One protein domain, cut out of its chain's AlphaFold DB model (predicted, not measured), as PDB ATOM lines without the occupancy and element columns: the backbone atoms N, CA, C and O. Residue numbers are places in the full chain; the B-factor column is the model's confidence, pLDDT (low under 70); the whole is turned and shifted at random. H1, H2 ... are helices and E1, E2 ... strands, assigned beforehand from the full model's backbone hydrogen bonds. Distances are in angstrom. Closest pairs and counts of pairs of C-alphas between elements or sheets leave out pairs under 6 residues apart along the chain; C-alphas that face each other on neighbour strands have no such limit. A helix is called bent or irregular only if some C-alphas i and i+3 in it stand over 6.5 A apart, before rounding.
ATOM      1  N   ILE A   4     371.009 296.138 183.401       90.12
ATOM      2  CA  ILE A   4     372.211 295.370 183.067       90.12
ATOM      3  C   ILE A   4     373.137 295.479 184.271       90.12
ATOM      4  O   ILE A   4     373.436 296.585 184.711       90.12
ATOM      5  N   ASP A   5     373.549 294.338 184.806       87.31
ATOM      6  CA  ASP A   5     374.476 294.282 185.928       87.31
ATOM      7  C   ASP A   5     375.892 294.621 185.446       87.31
ATOM      8  O   ASP A   5     376.411 293.975 184.535       87.31
ATOM      9  N   SER A   6     376.515 295.632 186.047       85.31
ATOM     10  CA  SER A   6     377.820 296.149 185.616       85.31
ATOM     11  C   SER A   6     378.975 295.173 185.859       85.31
ATOM     12  O   SER A   6     379.980 295.227 185.153       85.31
ATOM     13  N   LEU A   7     378.837 294.253 186.821       84.75
ATOM     14  CA  LEU A   7     379.877 293.281 187.170       84.75
ATOM     15  C   LEU A   7     379.864 292.053 186.255       84.75
ATOM     16  O   LEU A   7     380.919 291.567 185.854       84.75
ATOM     17  N   SER A   8     378.681 291.527 185.945       87.62
ATOM     18  CA  SER A   8     378.517 290.288 185.173       87.62
ATOM     19  C   SER A   8     378.097 290.509 183.720       87.62
ATOM     20  O   SER A   8     378.146 289.568 182.928       87.62
ATOM     21  N   GLY A   9     377.629 291.710 183.363       87.81
ATOM     22  CA  GLY A   9     376.989 291.998 182.074       87.81
ATOM     23  C   GLY A   9     375.635 291.301 181.889       87.81
ATOM     24  O   GLY A   9     375.025 291.395 180.820       87.81
ATOM     25  N   ALA A  10     375.148 290.577 182.903       90.62
ATOM     26  CA  ALA A  10     373.887 289.862 182.831       90.62
ATOM     27  C   ALA A  10     372.706 290.838 182.848       90.62
ATOM     28  O   ALA A  10     372.739 291.897 183.474       90.62
ATOM     29  N   THR A  11     371.630 290.464 182.163       92.31
ATOM     30  CA  THR A  11     370.485 291.350 181.961       92.31
ATOM     31  C   THR A  11     369.298 290.957 182.829       92.31
ATOM     32  O   THR A  11     369.020 289.776 183.062       92.31
ATOM     33  N   THR A  12     368.556 291.966 183.273       92.88
ATOM     34  CA  THR A  12     367.187 291.824 183.761       92.88
ATOM     35  C   THR A  12     366.238 292.253 182.651       92.88
ATOM     36  O   THR A  12     366.404 293.312 182.031       92.88
ATOM     37  N   VAL A  13     365.205 291.458 182.393       93.56
ATOM     38  CA  VAL A  13     364.229 291.716 181.330       93.56
ATOM     39  C   VAL A  13     362.824 291.673 181.911       93.56
ATOM     40  O   VAL A  13     362.465 290.733 182.616       93.56
ATOM     41  N   LEU A  14     362.024 292.694 181.605       93.75
ATOM     42  CA  LEU A  14     360.587 292.667 181.842       93.75
ATOM     43  C   LEU A  14     359.905 292.051 180.623       93.75
ATOM     44  O   LEU A  14     360.009 292.577 179.517       93.75
ATOM     45  N   PHE A  15     359.213 290.945 180.845       92.75
ATOM     46  CA  PHE A  15     358.364 290.299 179.864       92.75
ATOM     47  C   PHE A  15     356.903 290.627 180.160       92.75
ATOM     48  O   PHE A  15     356.456 290.490 181.301       92.75
ATOM     49  N   THR A  16     356.155 291.010 179.130       92.25
ATOM     50  CA  THR A  16     354.720 291.283 179.230       92.25
ATOM     51  C   THR A  16     353.966 290.279 178.373       92.25
ATOM     52  O   THR A  16     354.181 290.192 177.167       92.25
ATOM     53  N   PHE A  17     353.074 289.521 179.006       91.12
ATOM     54  CA  PHE A  17     352.244 288.507 178.363       91.12
ATOM     55  C   PHE A  17     350.777 288.875 178.469       91.12
ATOM     56  O   PHE A  17     350.344 289.455 179.463       91.12
ATOM     57  N   ILE A  18     349.993 288.448 177.486       90.94
ATOM     58  CA  ILE A  18     348.539 288.422 177.596       90.94
ATOM     59  C   ILE A  18     348.135 286.971 177.802       90.94
ATOM     60  O   ILE A  18     348.334 286.129 176.931       90.94
ATOM     61  N   ILE A  19     347.567 286.682 178.967       89.31
ATOM     62  CA  ILE A  19     346.976 285.381 179.254       89.31
ATOM     63  C   ILE A  19     345.505 285.449 178.855       89.31
ATOM     64  O   ILE A  19     344.751 286.245 179.421       89.31
ATOM     65  N   ASP A  20     345.106 284.606 177.904       91.94
ATOM     66  CA  ASP A  20     343.704 284.345 177.583       91.94
ATOM     67  C   ASP A  20     343.241 283.107 178.361       91.94
ATOM     68  O   ASP A  20     343.718 281.998 178.135       91.94
ATOM     69  N   ARG A  21     342.348 283.310 179.334       88.56
ATOM     70  CA  ARG A  21     341.738 282.228 180.134       88.56
ATOM     71  C   ARG A  21     340.353 281.835 179.634       88.56
ATOM     72  O   ARG A  21     339.614 281.141 180.334       88.56
ATOM     73  N   LEU A 137     341.120 288.331 179.098       91.62
ATOM     74  CA  LEU A 137     342.463 288.781 178.779       91.62
ATOM     75  C   LEU A 137     343.041 289.485 179.998       91.62
ATOM     76  O   LEU A 137     342.506 290.500 180.460       91.62
ATOM     77  N   GLN A 138     344.128 288.934 180.521       88.88
ATOM     78  CA  GLN A 138     344.874 289.526 181.618       88.88
ATOM     79  C   GLN A 138     346.320 289.728 181.204       88.88
ATOM     80  O   GLN A 138     346.991 288.797 180.772       88.88
ATOM     81  N   GLU A 139     346.798 290.952 181.378       88.81
ATOM     82  CA  GLU A 139     348.208 291.261 181.212       88.81
ATOM     83  C   GLU A 139     348.996 290.772 182.431       88.81
ATOM     84  O   GLU A 139     348.603 291.015 183.577       88.81
ATOM     85  N   PHE A 140     350.087 290.062 182.172       89.56
ATOM     86  CA  PHE A 140     351.005 289.520 183.160       89.56
ATOM     87  C   PHE A 140     352.399 290.069 182.898       89.56
ATOM     88  O   PHE A 140     352.968 289.853 181.832       89.56
ATOM     89  N   ASN A 141     352.955 290.734 183.905       92.88
ATOM     90  CA  ASN A 141     354.286 291.314 183.853       92.88
ATOM     91  C   ASN A 141     355.237 290.449 184.689       92.88
ATOM     92  O   ASN A 141     354.987 290.201 185.873       92.88
ATOM     93  N   ILE A 142     356.298 289.941 184.064       94.00
ATOM     94  CA  ILE A 142     357.259 289.014 184.667       94.00
ATOM     95  C   ILE A 142     358.665 289.581 184.501       94.00
ATOM     96  O   ILE A 142     359.132 289.768 183.382       94.00
ATOM     97  N   LEU A 143     359.363 289.815 185.608       94.19
ATOM     98  CA  LEU A 143     360.791 290.117 185.591       94.19
ATOM     99  C   LEU A 143     361.596 288.819 185.581       94.19
ATOM    100  O   LEU A 143     361.559 288.067 186.553       94.19
ATOM    101  N   GLY A 144     362.321 288.571 184.496       92.56
ATOM    102  CA  GLY A 144     363.244 287.446 184.356       92.56
ATOM    103  C   GLY A 144     364.696 287.899 184.183       92.56
ATOM    104  O   GLY A 144     364.989 289.094 184.098       92.56
ATOM    105  N   GLY A 145     365.605 286.929 184.108       91.31
ATOM    106  CA  GLY A 145     367.048 287.171 184.032       91.31
ATOM    107  C   GLY A 145     367.690 287.284 185.415       91.31
ATOM    108  O   GLY A 145     367.284 286.588 186.348       91.31
ATOM    109  N   LEU A 146     368.703 288.142 185.554       90.62
ATOM    110  CA  LEU A 146     369.378 288.353 186.834       90.62
ATOM    111  C   LEU A 146     368.529 289.262 187.737       90.62
ATOM    112  O   LEU A 146     368.266 290.412 187.398       90.62
ATOM    113  N   ILE A 147     368.077 288.738 188.879       90.81
ATOM    114  CA  ILE A 147     367.122 289.428 189.768       90.81
ATOM    115  C   ILE A 147     367.760 289.904 191.076       90.81
ATOM    116  O   ILE A 147     367.335 290.914 191.628       90.81
ATOM    117  N   LEU A 148     368.770 289.198 191.591       88.25
ATOM    118  CA  LEU A 148     369.353 289.495 192.906       88.25
ATOM    119  C   LEU A 148     369.839 290.951 193.064       88.25
ATOM    120  O   LEU A 148     369.484 291.551 194.078       88.25
ATOM    121  N   PRO A 149     370.543 291.564 192.087       87.56
ATOM    122  CA  PRO A 149     371.010 292.950 192.210       87.56
ATOM    123  C   PRO A 149     369.868 293.961 192.340       87.56
ATOM    124  O   PRO A 149     369.996 294.993 192.992       87.56
ATOM    125  N   VAL A 150     368.716 293.643 191.751       89.12
ATOM    126  CA  VAL A 150     367.554 294.532 191.681       89.12
ATOM    127  C   VAL A 150     366.467 294.187 192.703       89.12
ATOM    128  O   VAL A 150     365.444 294.870 192.785       89.12
ATOM    129  N   TRP A 151     366.686 293.149 193.517       90.94
ATOM    130  CA  TRP A 151     365.707 292.605 194.460       90.94
ATOM    131  C   TRP A 151     365.161 293.669 195.417       90.94
ATOM    132  O   TRP A 151     363.948 293.846 195.526       90.94
ATOM    133  N   GLY A 152     366.048 294.443 196.051       91.12
ATOM    134  CA  GLY A 152     365.649 295.475 197.011       91.12
ATOM    135  C   GLY A 152     364.806 296.593 196.384       91.12
ATOM    136  O   GLY A 152     363.899 297.124 197.026       91.12
ATOM    137  N   THR A 153     365.054 296.933 195.117       91.50
ATOM    138  CA  THR A 153     364.243 297.905 194.367       91.50
ATOM    139  C   THR A 153     362.841 297.363 194.106       91.50
ATOM    140  O   THR A 153     361.854 298.073 194.312       91.50
ATOM    141  N   ILE A 154     362.743 296.086 193.726       91.62
ATOM    142  CA  ILE A 154     361.466 295.402 193.505       91.62
ATOM    143  C   ILE A 154     360.667 295.347 194.810       91.62
ATOM    144  O   ILE A 154     359.510 295.764 194.834       91.62
ATOM    145  N   GLU A 155     361.273 294.905 195.913       91.94
ATOM    146  CA  GLU A 155     360.604 294.849 197.219       91.94
ATOM    147  C   GLU A 155     360.076 296.214 197.660       91.94
ATOM    148  O   GLU A 155     358.920 296.323 198.076       91.94
ATOM    149  N   LYS A 156     360.876 297.279 197.510       92.12
ATOM    150  CA  LYS A 156     360.452 298.651 197.829       92.12
ATOM    151  C   LYS A 156     359.255 299.094 196.985       92.12
ATOM    152  O   LYS A 156     358.345 299.731 197.517       92.12
ATOM    153  N   ALA A 157     359.233 298.768 195.693       91.69
ATOM    154  CA  ALA A 157     358.121 299.106 194.803       91.69
ATOM    155  C   ALA A 157     356.839 298.322 195.146       91.69
ATOM    156  O   ALA A 157     355.737 298.884 195.143       91.69
ATOM    157  N   LEU A 158     356.973 297.039 195.498       91.56
ATOM    158  CA  LEU A 158     355.847 296.196 195.910       91.56
ATOM    159  C   LEU A 158     355.308 296.588 197.294       91.56
ATOM    160  O   LEU A 158     354.095 296.615 197.493       91.56
ATOM    161  N   ALA A 159     356.164 296.965 198.244       91.56
ATOM    162  CA  ALA A 159     355.749 297.363 199.592       91.56
ATOM    163  C   ALA A 159     354.803 298.581 199.600       91.56
ATOM    164  O   ALA A 159     353.919 298.675 200.461       91.56
ATOM    165  N   LYS A 160     354.943 299.476 198.611       89.19
ATOM    166  CA  LYS A 160     354.109 300.676 198.416       89.19
ATOM    167  C   LYS A 160     352.710 300.383 197.857       89.19
ATOM    168  O   LYS A 160     351.880 301.284 197.797       89.19
ATOM    169  N   GLN A 161     352.425 299.146 197.447       87.88
ATOM    170  CA  GLN A 161     351.147 298.808 196.821       87.88
ATOM    171  C   GLN A 161     349.990 298.833 197.825       87.88
ATOM    172  O   GLN A 161     350.111 298.364 198.952       87.88
ATOM    173  N   VAL A 162     348.827 299.335 197.403       84.12
ATOM    174  CA  VAL A 162     347.644 299.462 198.276       84.12
ATOM    175  C   VAL A 162     347.102 298.088 198.695       84.12
ATOM    176  O   VAL A 162     346.734 297.871 199.849       84.12
ATOM    177  N   TYR A 163     347.084 297.126 197.768       79.94
ATOM    178  CA  TYR A 163     346.546 295.789 198.012       79.94
ATOM    179  C   TYR A 163     347.600 294.846 198.597       79.94
ATOM    180  O   TYR A 163     348.665 294.656 198.015       79.94
ATOM    181  N   GLN A 164     347.267 294.155 199.693       81.50
ATOM    182  CA  GLN A 164     348.164 293.200 200.368       81.50
ATOM    183  C   GLN A 164     348.698 292.103 199.432       81.50
ATOM    184  O   GLN A 164     349.872 291.745 199.489       81.50
ATOM    185  N   ASN A 165     347.868 291.619 198.504       79.81
ATOM    186  CA  ASN A 165     348.274 290.607 197.522       79.81
ATOM    187  C   ASN A 165     349.305 291.126 196.504       79.81
ATOM    188  O   ASN A 165     350.002 290.327 195.883       79.81
ATOM    189  N   HIS A 166     349.400 292.444 196.316       84.38
ATOM    190  CA  HIS A 166     350.382 293.077 195.432       84.38
ATOM    191  C   HIS A 166     351.707 293.375 196.144       84.38
ATOM    192  O   HIS A 166     352.696 293.611 195.466       84.38
ATOM    193  N   LYS A 167     351.751 293.312 197.483       88.38
ATOM    194  CA  LYS A 167     352.983 293.520 198.260       88.38
ATOM    195  C   LYS A 167     353.916 292.312 198.276       88.38
ATOM    196  O   LYS A 167     355.081 292.439 198.627       88.38
ATOM    197  N   ARG A 168     353.398 291.126 197.945       87.81
ATOM    198  CA  ARG A 168     354.148 289.869 198.018       87.81
ATOM    199  C   ARG A 168     354.909 289.612 196.725       87.81
ATOM    200  O   ARG A 168     354.296 289.552 195.655       87.81
ATOM    201  N   VAL A 169     356.210 289.361 196.854       88.88
ATOM    202  CA  VAL A 169     357.024 288.796 195.776       88.88
ATOM    203  C   VAL A 169     356.525 287.385 195.474       88.88
ATOM    204  O   VAL A 169     356.281 286.587 196.381       88.88
ATOM    205  N   ARG A 170     356.330 287.080 194.191       91.50
ATOM    206  CA  ARG A 170     355.869 285.769 193.727       91.50
ATOM    207  C   ARG A 170     356.739 285.315 192.574       91.50
ATOM    208  O   ARG A 170     356.781 285.987 191.548       91.50
ATOM    209  N   VAL A 171     357.386 284.170 192.742       92.12
ATOM    210  CA  VAL A 171     358.056 283.486 191.638       92.12
ATOM    211  C   VAL A 171     356.987 282.799 190.800       92.12
ATOM    212  O   VAL A 171     356.125 282.099 191.331       92.12
ATOM    213  N   VAL A 172     357.023 283.029 189.496       92.38
ATOM    214  CA  VAL A 172     356.109 282.435 188.526       92.38
ATOM    215  C   VAL A 172     356.898 281.729 187.440       92.38
ATOM    216  O   VAL A 172     357.976 282.168 187.038       92.38
ATOM    217  N   ARG A 173     356.327 280.627 186.963       92.06
ATOM    218  CA  ARG A 173     356.763 279.928 185.762       92.06
ATOM    219  C   ARG A 173     355.637 280.014 184.744       92.06
ATOM    220  O   ARG A 173     354.503 279.664 185.066       92.06
ATOM    221  N   LEU A 174     355.959 280.472 183.544       89.38
ATOM    222  CA  LEU A 174     355.049 280.559 182.412       89.38
ATOM    223  C   LEU A 174     355.576 279.671 181.285       89.38
ATOM    224  O   LEU A 174     356.785 279.597 181.065       89.38
ATOM    225  N   GLU A 175     354.663 278.984 180.611       90.94
ATOM    226  CA  GLU A 175     354.920 278.279 179.359       90.94
ATOM    227  C   GLU A 175     353.967 278.858 178.318       90.94
ATOM    228  O   GLU A 175     352.756 278.922 178.548       90.94
ATOM    229  N   THR A 176     354.521 279.375 177.230       88.00
ATOM    230  CA  THR A 176     353.743 279.961 176.141       88.00
ATOM    231  C   THR A 176     353.118 278.860 175.286       88.00
ATOM    232  O   THR A 176     353.658 277.764 175.139       88.00
ATOM    233  N   THR A 177     351.942 279.133 174.731       86.31
ATOM    234  CA  THR A 177     351.173 278.145 173.958       86.31
ATOM    235  C   THR A 177     351.555 278.096 172.480       86.31
ATOM    236  O   THR A 177     351.266 277.109 171.815       86.31
ATOM    237  N   ASN A 178     352.169 279.157 171.954       84.81
ATOM    238  CA  ASN A 178     352.530 279.311 170.544       84.81
ATOM    239  C   ASN A 178     353.917 278.743 170.209       84.81
ATOM    240  O   ASN A 178     354.095 278.203 169.123       84.81
ATOM    241  N   ASP A 179     354.890 278.887 171.109       88.38
ATOM    242  CA  ASP A 179     356.293 278.516 170.882       88.38
ATOM    243  C   ASP A 179     356.912 277.701 172.035       88.38
ATOM    244  O   ASP A 179     358.112 277.428 172.020       88.38
ATOM    245  N   ASN A 180     356.109 277.283 173.025       88.31
ATOM    246  CA  ASN A 180     356.532 276.451 174.164       88.31
ATOM    247  C   ASN A 180     357.727 277.024 174.950       88.31
ATOM    248  O   ASN A 180     358.475 276.299 175.618       88.31
ATOM    249  N   GLN A 181     357.906 278.340 174.902       88.62
ATOM    250  CA  GLN A 181     358.938 279.039 175.636       88.62
ATOM    251  C   GLN A 181     358.627 278.998 177.132       88.62
ATOM    252  O   GLN A 181     357.545 279.367 177.591       88.62
ATOM    253  N   ARG A 182     359.617 278.568 177.916       90.81
ATOM    254  CA  ARG A 182     359.529 278.510 179.376       90.81
ATOM    255  C   ARG A 182     360.247 279.692 179.989       90.81
ATOM    256  O   ARG A 182     361.446 279.869 179.794       90.81
ATOM    257  N   ILE A 183     359.513 280.465 180.776       90.31
ATOM    258  CA  ILE A 183     360.019 281.667 181.431       90.31
ATOM    259  C   ILE A 183     359.787 281.528 182.924       90.31
ATOM    260  O   ILE A 183     358.682 281.220 183.372       90.31
ATOM    261  N   VAL A 184     360.843 281.747 183.697       92.56
ATOM    262  CA  VAL A 184     360.795 281.791 185.156       92.56
ATOM    263  C   VAL A 184     361.221 283.183 185.588       92.56
ATOM    264  O   VAL A 184     362.224 283.708 185.108       92.56
ATOM    265  N   GLY A 185     360.450 283.788 186.482       93.44
ATOM    266  CA  GLY A 185     360.722 285.139 186.945       93.44
ATOM    267  C   GLY A 185     359.816 285.571 188.084       93.44
ATOM    268  O   GLY A 185     359.053 284.778 188.636       93.44
ATOM    269  N   LEU A 186     359.902 286.846 188.443       94.19
ATOM    270  CA  LEU A 186     359.062 287.459 189.461       94.19
ATOM    271  C   LEU A 186     357.843 288.116 188.833       94.19
ATOM    272  O   LEU A 186     357.967 288.940 187.931       94.19
ATOM    273  N   PHE A 187     356.660 287.796 189.350       93.25
ATOM    274  CA  PHE A 187     355.435 288.476 188.957       93.25
ATOM    275  C   PHE A 187     355.401 289.898 189.518       93.25
ATOM    276  O   PHE A 187     355.458 290.101 190.735       93.25
ATOM    277  N   VAL A 188     355.220 290.867 188.625       92.69
ATOM    278  CA  VAL A 188     355.045 292.281 188.947       92.69
ATOM    279  C   VAL A 188     353.580 292.654 188.693       92.69
ATOM    280  O   VAL A 188     353.109 292.558 187.562       92.69
ATOM    281  N   PRO A 189     352.811 293.074 189.714       89.75
ATOM    282  CA  PRO A 189     351.463 293.593 189.501       89.75
ATOM    283  C   PRO A 189     351.485 294.816 188.578       89.75
ATOM    284  O   PRO A 189     352.355 295.665 188.733       89.75
ATOM    285  N   ASN A 190     350.491 294.971 187.698       87.25
ATOM    286  CA  ASN A 190     350.448 296.082 186.728       87.25
ATOM    287  C   ASN A 190     350.581 297.463 187.395       87.25
ATOM    288  O   ASN A 190     351.299 298.322 186.902       87.25
ATOM    289  N   ALA A 191     349.969 297.647 188.570       85.25
ATOM    290  CA  ALA A 191     350.070 298.884 189.354       85.25
ATOM    291  C   ALA A 191     351.487 299.180 189.900       85.25
ATOM    292  O   ALA A 191     351.763 300.299 190.322       85.25
ATOM    293  N   ALA A 192     352.377 298.187 189.923       90.06
ATOM    294  CA  ALA A 192     353.752 298.314 190.393       90.06
ATOM    295  C   ALA A 192     354.774 298.435 189.253       90.06
ATOM    296  O   ALA A 192     355.916 298.786 189.531       90.06
ATOM    297  N   VAL A 193     354.390 298.157 187.998       90.88
ATOM    298  CA  VAL A 193     355.320 298.104 186.854       90.88
ATOM    299  C   VAL A 193     356.086 299.413 186.700       90.88
ATOM    300  O   VAL A 193     357.311 299.399 186.682       90.88
ATOM    301  N   GLU A 194     355.387 300.546 186.679       90.38
ATOM    302  CA  GLU A 194     356.010 301.866 186.527       90.38
ATOM    303  C   GLU A 194     356.976 302.192 187.678       90.38
ATOM    304  O   GLU A 194     358.106 302.629 187.450       90.38
ATOM    305  N   SER A 195     356.575 301.899 188.923       91.00
ATOM    306  CA  SER A 195     357.429 302.109 190.099       91.00
ATOM    307  C   SER A 195     358.676 301.228 190.073       91.00
ATOM    308  O   SER A 195     359.713 301.644 190.588       91.00
ATOM    309  N   VAL A 196     358.572 300.014 189.534       91.81
ATOM    310  CA  VAL A 196     359.712 299.113 189.362       91.81
ATOM    311  C   VAL A 196     360.635 299.664 188.281       91.81
ATOM    312  O   VAL A 196     361.804 299.877 188.569       91.81
ATOM    313  N   LEU A 197     360.121 299.974 187.087       91.88
ATOM    314  CA  LEU A 197     360.926 300.490 185.971       91.88
ATOM    315  C   LEU A 197     361.695 301.760 186.345       91.88
ATOM    316  O   LEU A 197     362.903 301.823 186.132       91.88
ATOM    317  N   THR A 198     361.021 302.716 186.988       89.81
ATOM    318  CA  THR A 198     361.650 303.956 187.471       89.81
ATOM    319  C   THR A 198     362.766 303.659 188.472       89.81
ATOM    320  O   THR A 198     363.847 304.238 188.408       89.81
ATOM    321  N   GLY A 199     362.526 302.725 189.398       86.81
ATOM    322  CA  GLY A 199     363.527 302.331 190.383       86.81
ATOM    323  C   GLY A 199     364.737 301.627 189.768       86.81
ATOM    324  O   GLY A 199     365.835 301.763 190.293       86.81
ATOM    325  N   LEU A 200     364.553 300.874 188.680       85.62
ATOM    326  CA  LEU A 200     365.640 300.169 187.994       85.62
ATOM    327  C   LEU A 200     366.505 301.108 187.150       85.62
ATOM    328  O   LEU A 200     367.720 300.934 187.142       85.62
ATOM    329  N   GLN A 201     365.902 302.112 186.506       80.19
ATOM    330  CA  GLN A 201     366.632 303.160 185.781       80.19
ATOM    331  C   GLN A 201     367.541 303.957 186.723       80.19
ATOM    332  O   GLN A 201     368.729 304.083 186.462       80.19
ATOM    333  N   TRP A 202     367.027 304.357 187.891       62.97
ATOM    334  CA  TRP A 202     367.825 305.041 188.918       62.97
ATOM    335  C   TRP A 202     369.044 304.234 189.395       62.97
ATOM    336  O   TRP A 202     370.047 304.807 189.801       62.97
ATOM    337  N   VAL A 203     368.966 302.899 189.383       60.19
ATOM    338  CA  VAL A 203     370.099 302.031 189.749       60.19
ATOM    339  C   VAL A 203     371.139 301.959 188.629       60.19
ATOM    340  O   VAL A 203     372.309 301.730 188.924       60.19
ATOM    341  N   GLN A 204     370.749 302.150 187.365       58.72
ATOM    342  CA  GLN A 204     371.712 302.271 186.267       58.72
ATOM    343  C   GLN A 204     372.483 303.591 186.382       58.72
ATOM    344  O   GLN A 204     373.704 303.554 186.433       58.72
ATOM    345  N   ASP A 205     371.784 304.711 186.597       59.16
ATOM    346  CA  ASP A 205     372.396 306.048 186.684       59.16
ATOM    347  C   ASP A 205     373.383 306.227 187.860       59.16
ATOM    348  O   ASP A 205     374.194 307.146 187.849       59.16
ATOM    349  N   ILE A 206     373.305 305.396 188.909       60.12
ATOM    350  CA  ILE A 206     374.242 305.437 190.052       60.12
ATOM    351  C   ILE A 206     375.543 304.670 189.759       60.12
ATOM    352  O   ILE A 206     376.552 304.908 190.423       60.12
ATOM    353  N   ASN A 207     375.507 303.711 188.833       52.06
ATOM    354  CA  ASN A 207     376.627 302.815 188.546       52.06
ATOM    355  C   ASN A 207     377.390 303.176 187.257       52.06
ATOM    356  O   ASN A 207     378.404 302.526 186.990       52.06
TER     357      ASN A 207
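AT A GLANCE: This is residues 4 to 21 and 137 to 207 of the 208 residues of an uncharacterized protein of Hordeum vulgare subsp. vulgare (UniProt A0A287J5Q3). A strongly twisted sheet of four strands is made of a long two-stranded ribbon, E1 and E2, and a shorter hairpin, E3 and E4, that crosses it; the helices H1 and H2 pack on each other and cover part of the sheet. The 89 printed residues hold four named strands and two named helices, in the order E1, E2, H1, E3, E4, H2, and the sheet runs E1, E2, E4, E3, antiparallel throughout. The class is mixed, helices and strands, in two layers, with the helices on one face of the sheet. The whole is compact, with a radius of gyration of the C-alphas of 13.5 A, yet flat in outline, spanning 41 by 33 by 17 A.

IN THESE COORDINATES: E1, residues 11 to 20, begins at C-alpha 11, (370.485, 291.350, 181.961), and is 28.0 A long. E2, residues 137 to 145, is 25.2 A long. E4, residues 182 to 188, measures 17.4 A, and E3, residues 171 to 175, 13.7 A. H1, residues 148 to 159, begins at C-alpha 148, (369.353, 289.495, 192.906), and is 17.1 A long; it is irregular, with C-alphas 149 and 152 7.6 A apart. H2, residues 190 to 207, is 27.1 A long and ends at C-alpha 207, (376.627, 302.815, 188.546); it is irregular, with C-alphas 191 and 194 7.2 A apart.

HOW THE PARTS SIT: E1 and E2 are antiparallel at 160 degrees, with N 15 and O 142 at 2.8 A, within hydrogen-bond range. The pairing of E4 is staggered: residues 186 to 188 pair with E2, where N 186 and O 143 are 2.8 A apart, and residues 182 to 186 with E3, where N 174 and O 183 are 2.8 A apart. E1 and E3, the edge strands, are apart. E2, H1 and E3 form a split strand-helix-strand unit, two strands of one sheet joined through a helix, with E4 between them in the sheet; its crossover is right-handed. H2 is on the sheet at a height of 10.8 A and runs along the strands, at 16 degrees to E2 on the local plane. H1 is also on the sheet, and near E4. H2 touches H1 with residues 192 to 200 alone; the closest C-alphas, of Ala 157 and Ser 195, are 5.6 A apart, and the helices run opposite ways at a steep tilt of 43 degrees. O i to N i+4 pairs are within hydrogen-bond range in 6 of 8 cases in H1 and 11 of 14 in H2.

THE WHOLE: The two C-alphas farthest apart, of Arg 21 and Asn 207, are 41.4 A apart. Residues 22 to 136 are not printed, and C-alphas 21 and 137 are 6.7 A apart across the cut. The link from H1 to E3, 11 residues, is long. Mean pLDDT of the printed part is 87.6; residues 202 to 207 are under 70.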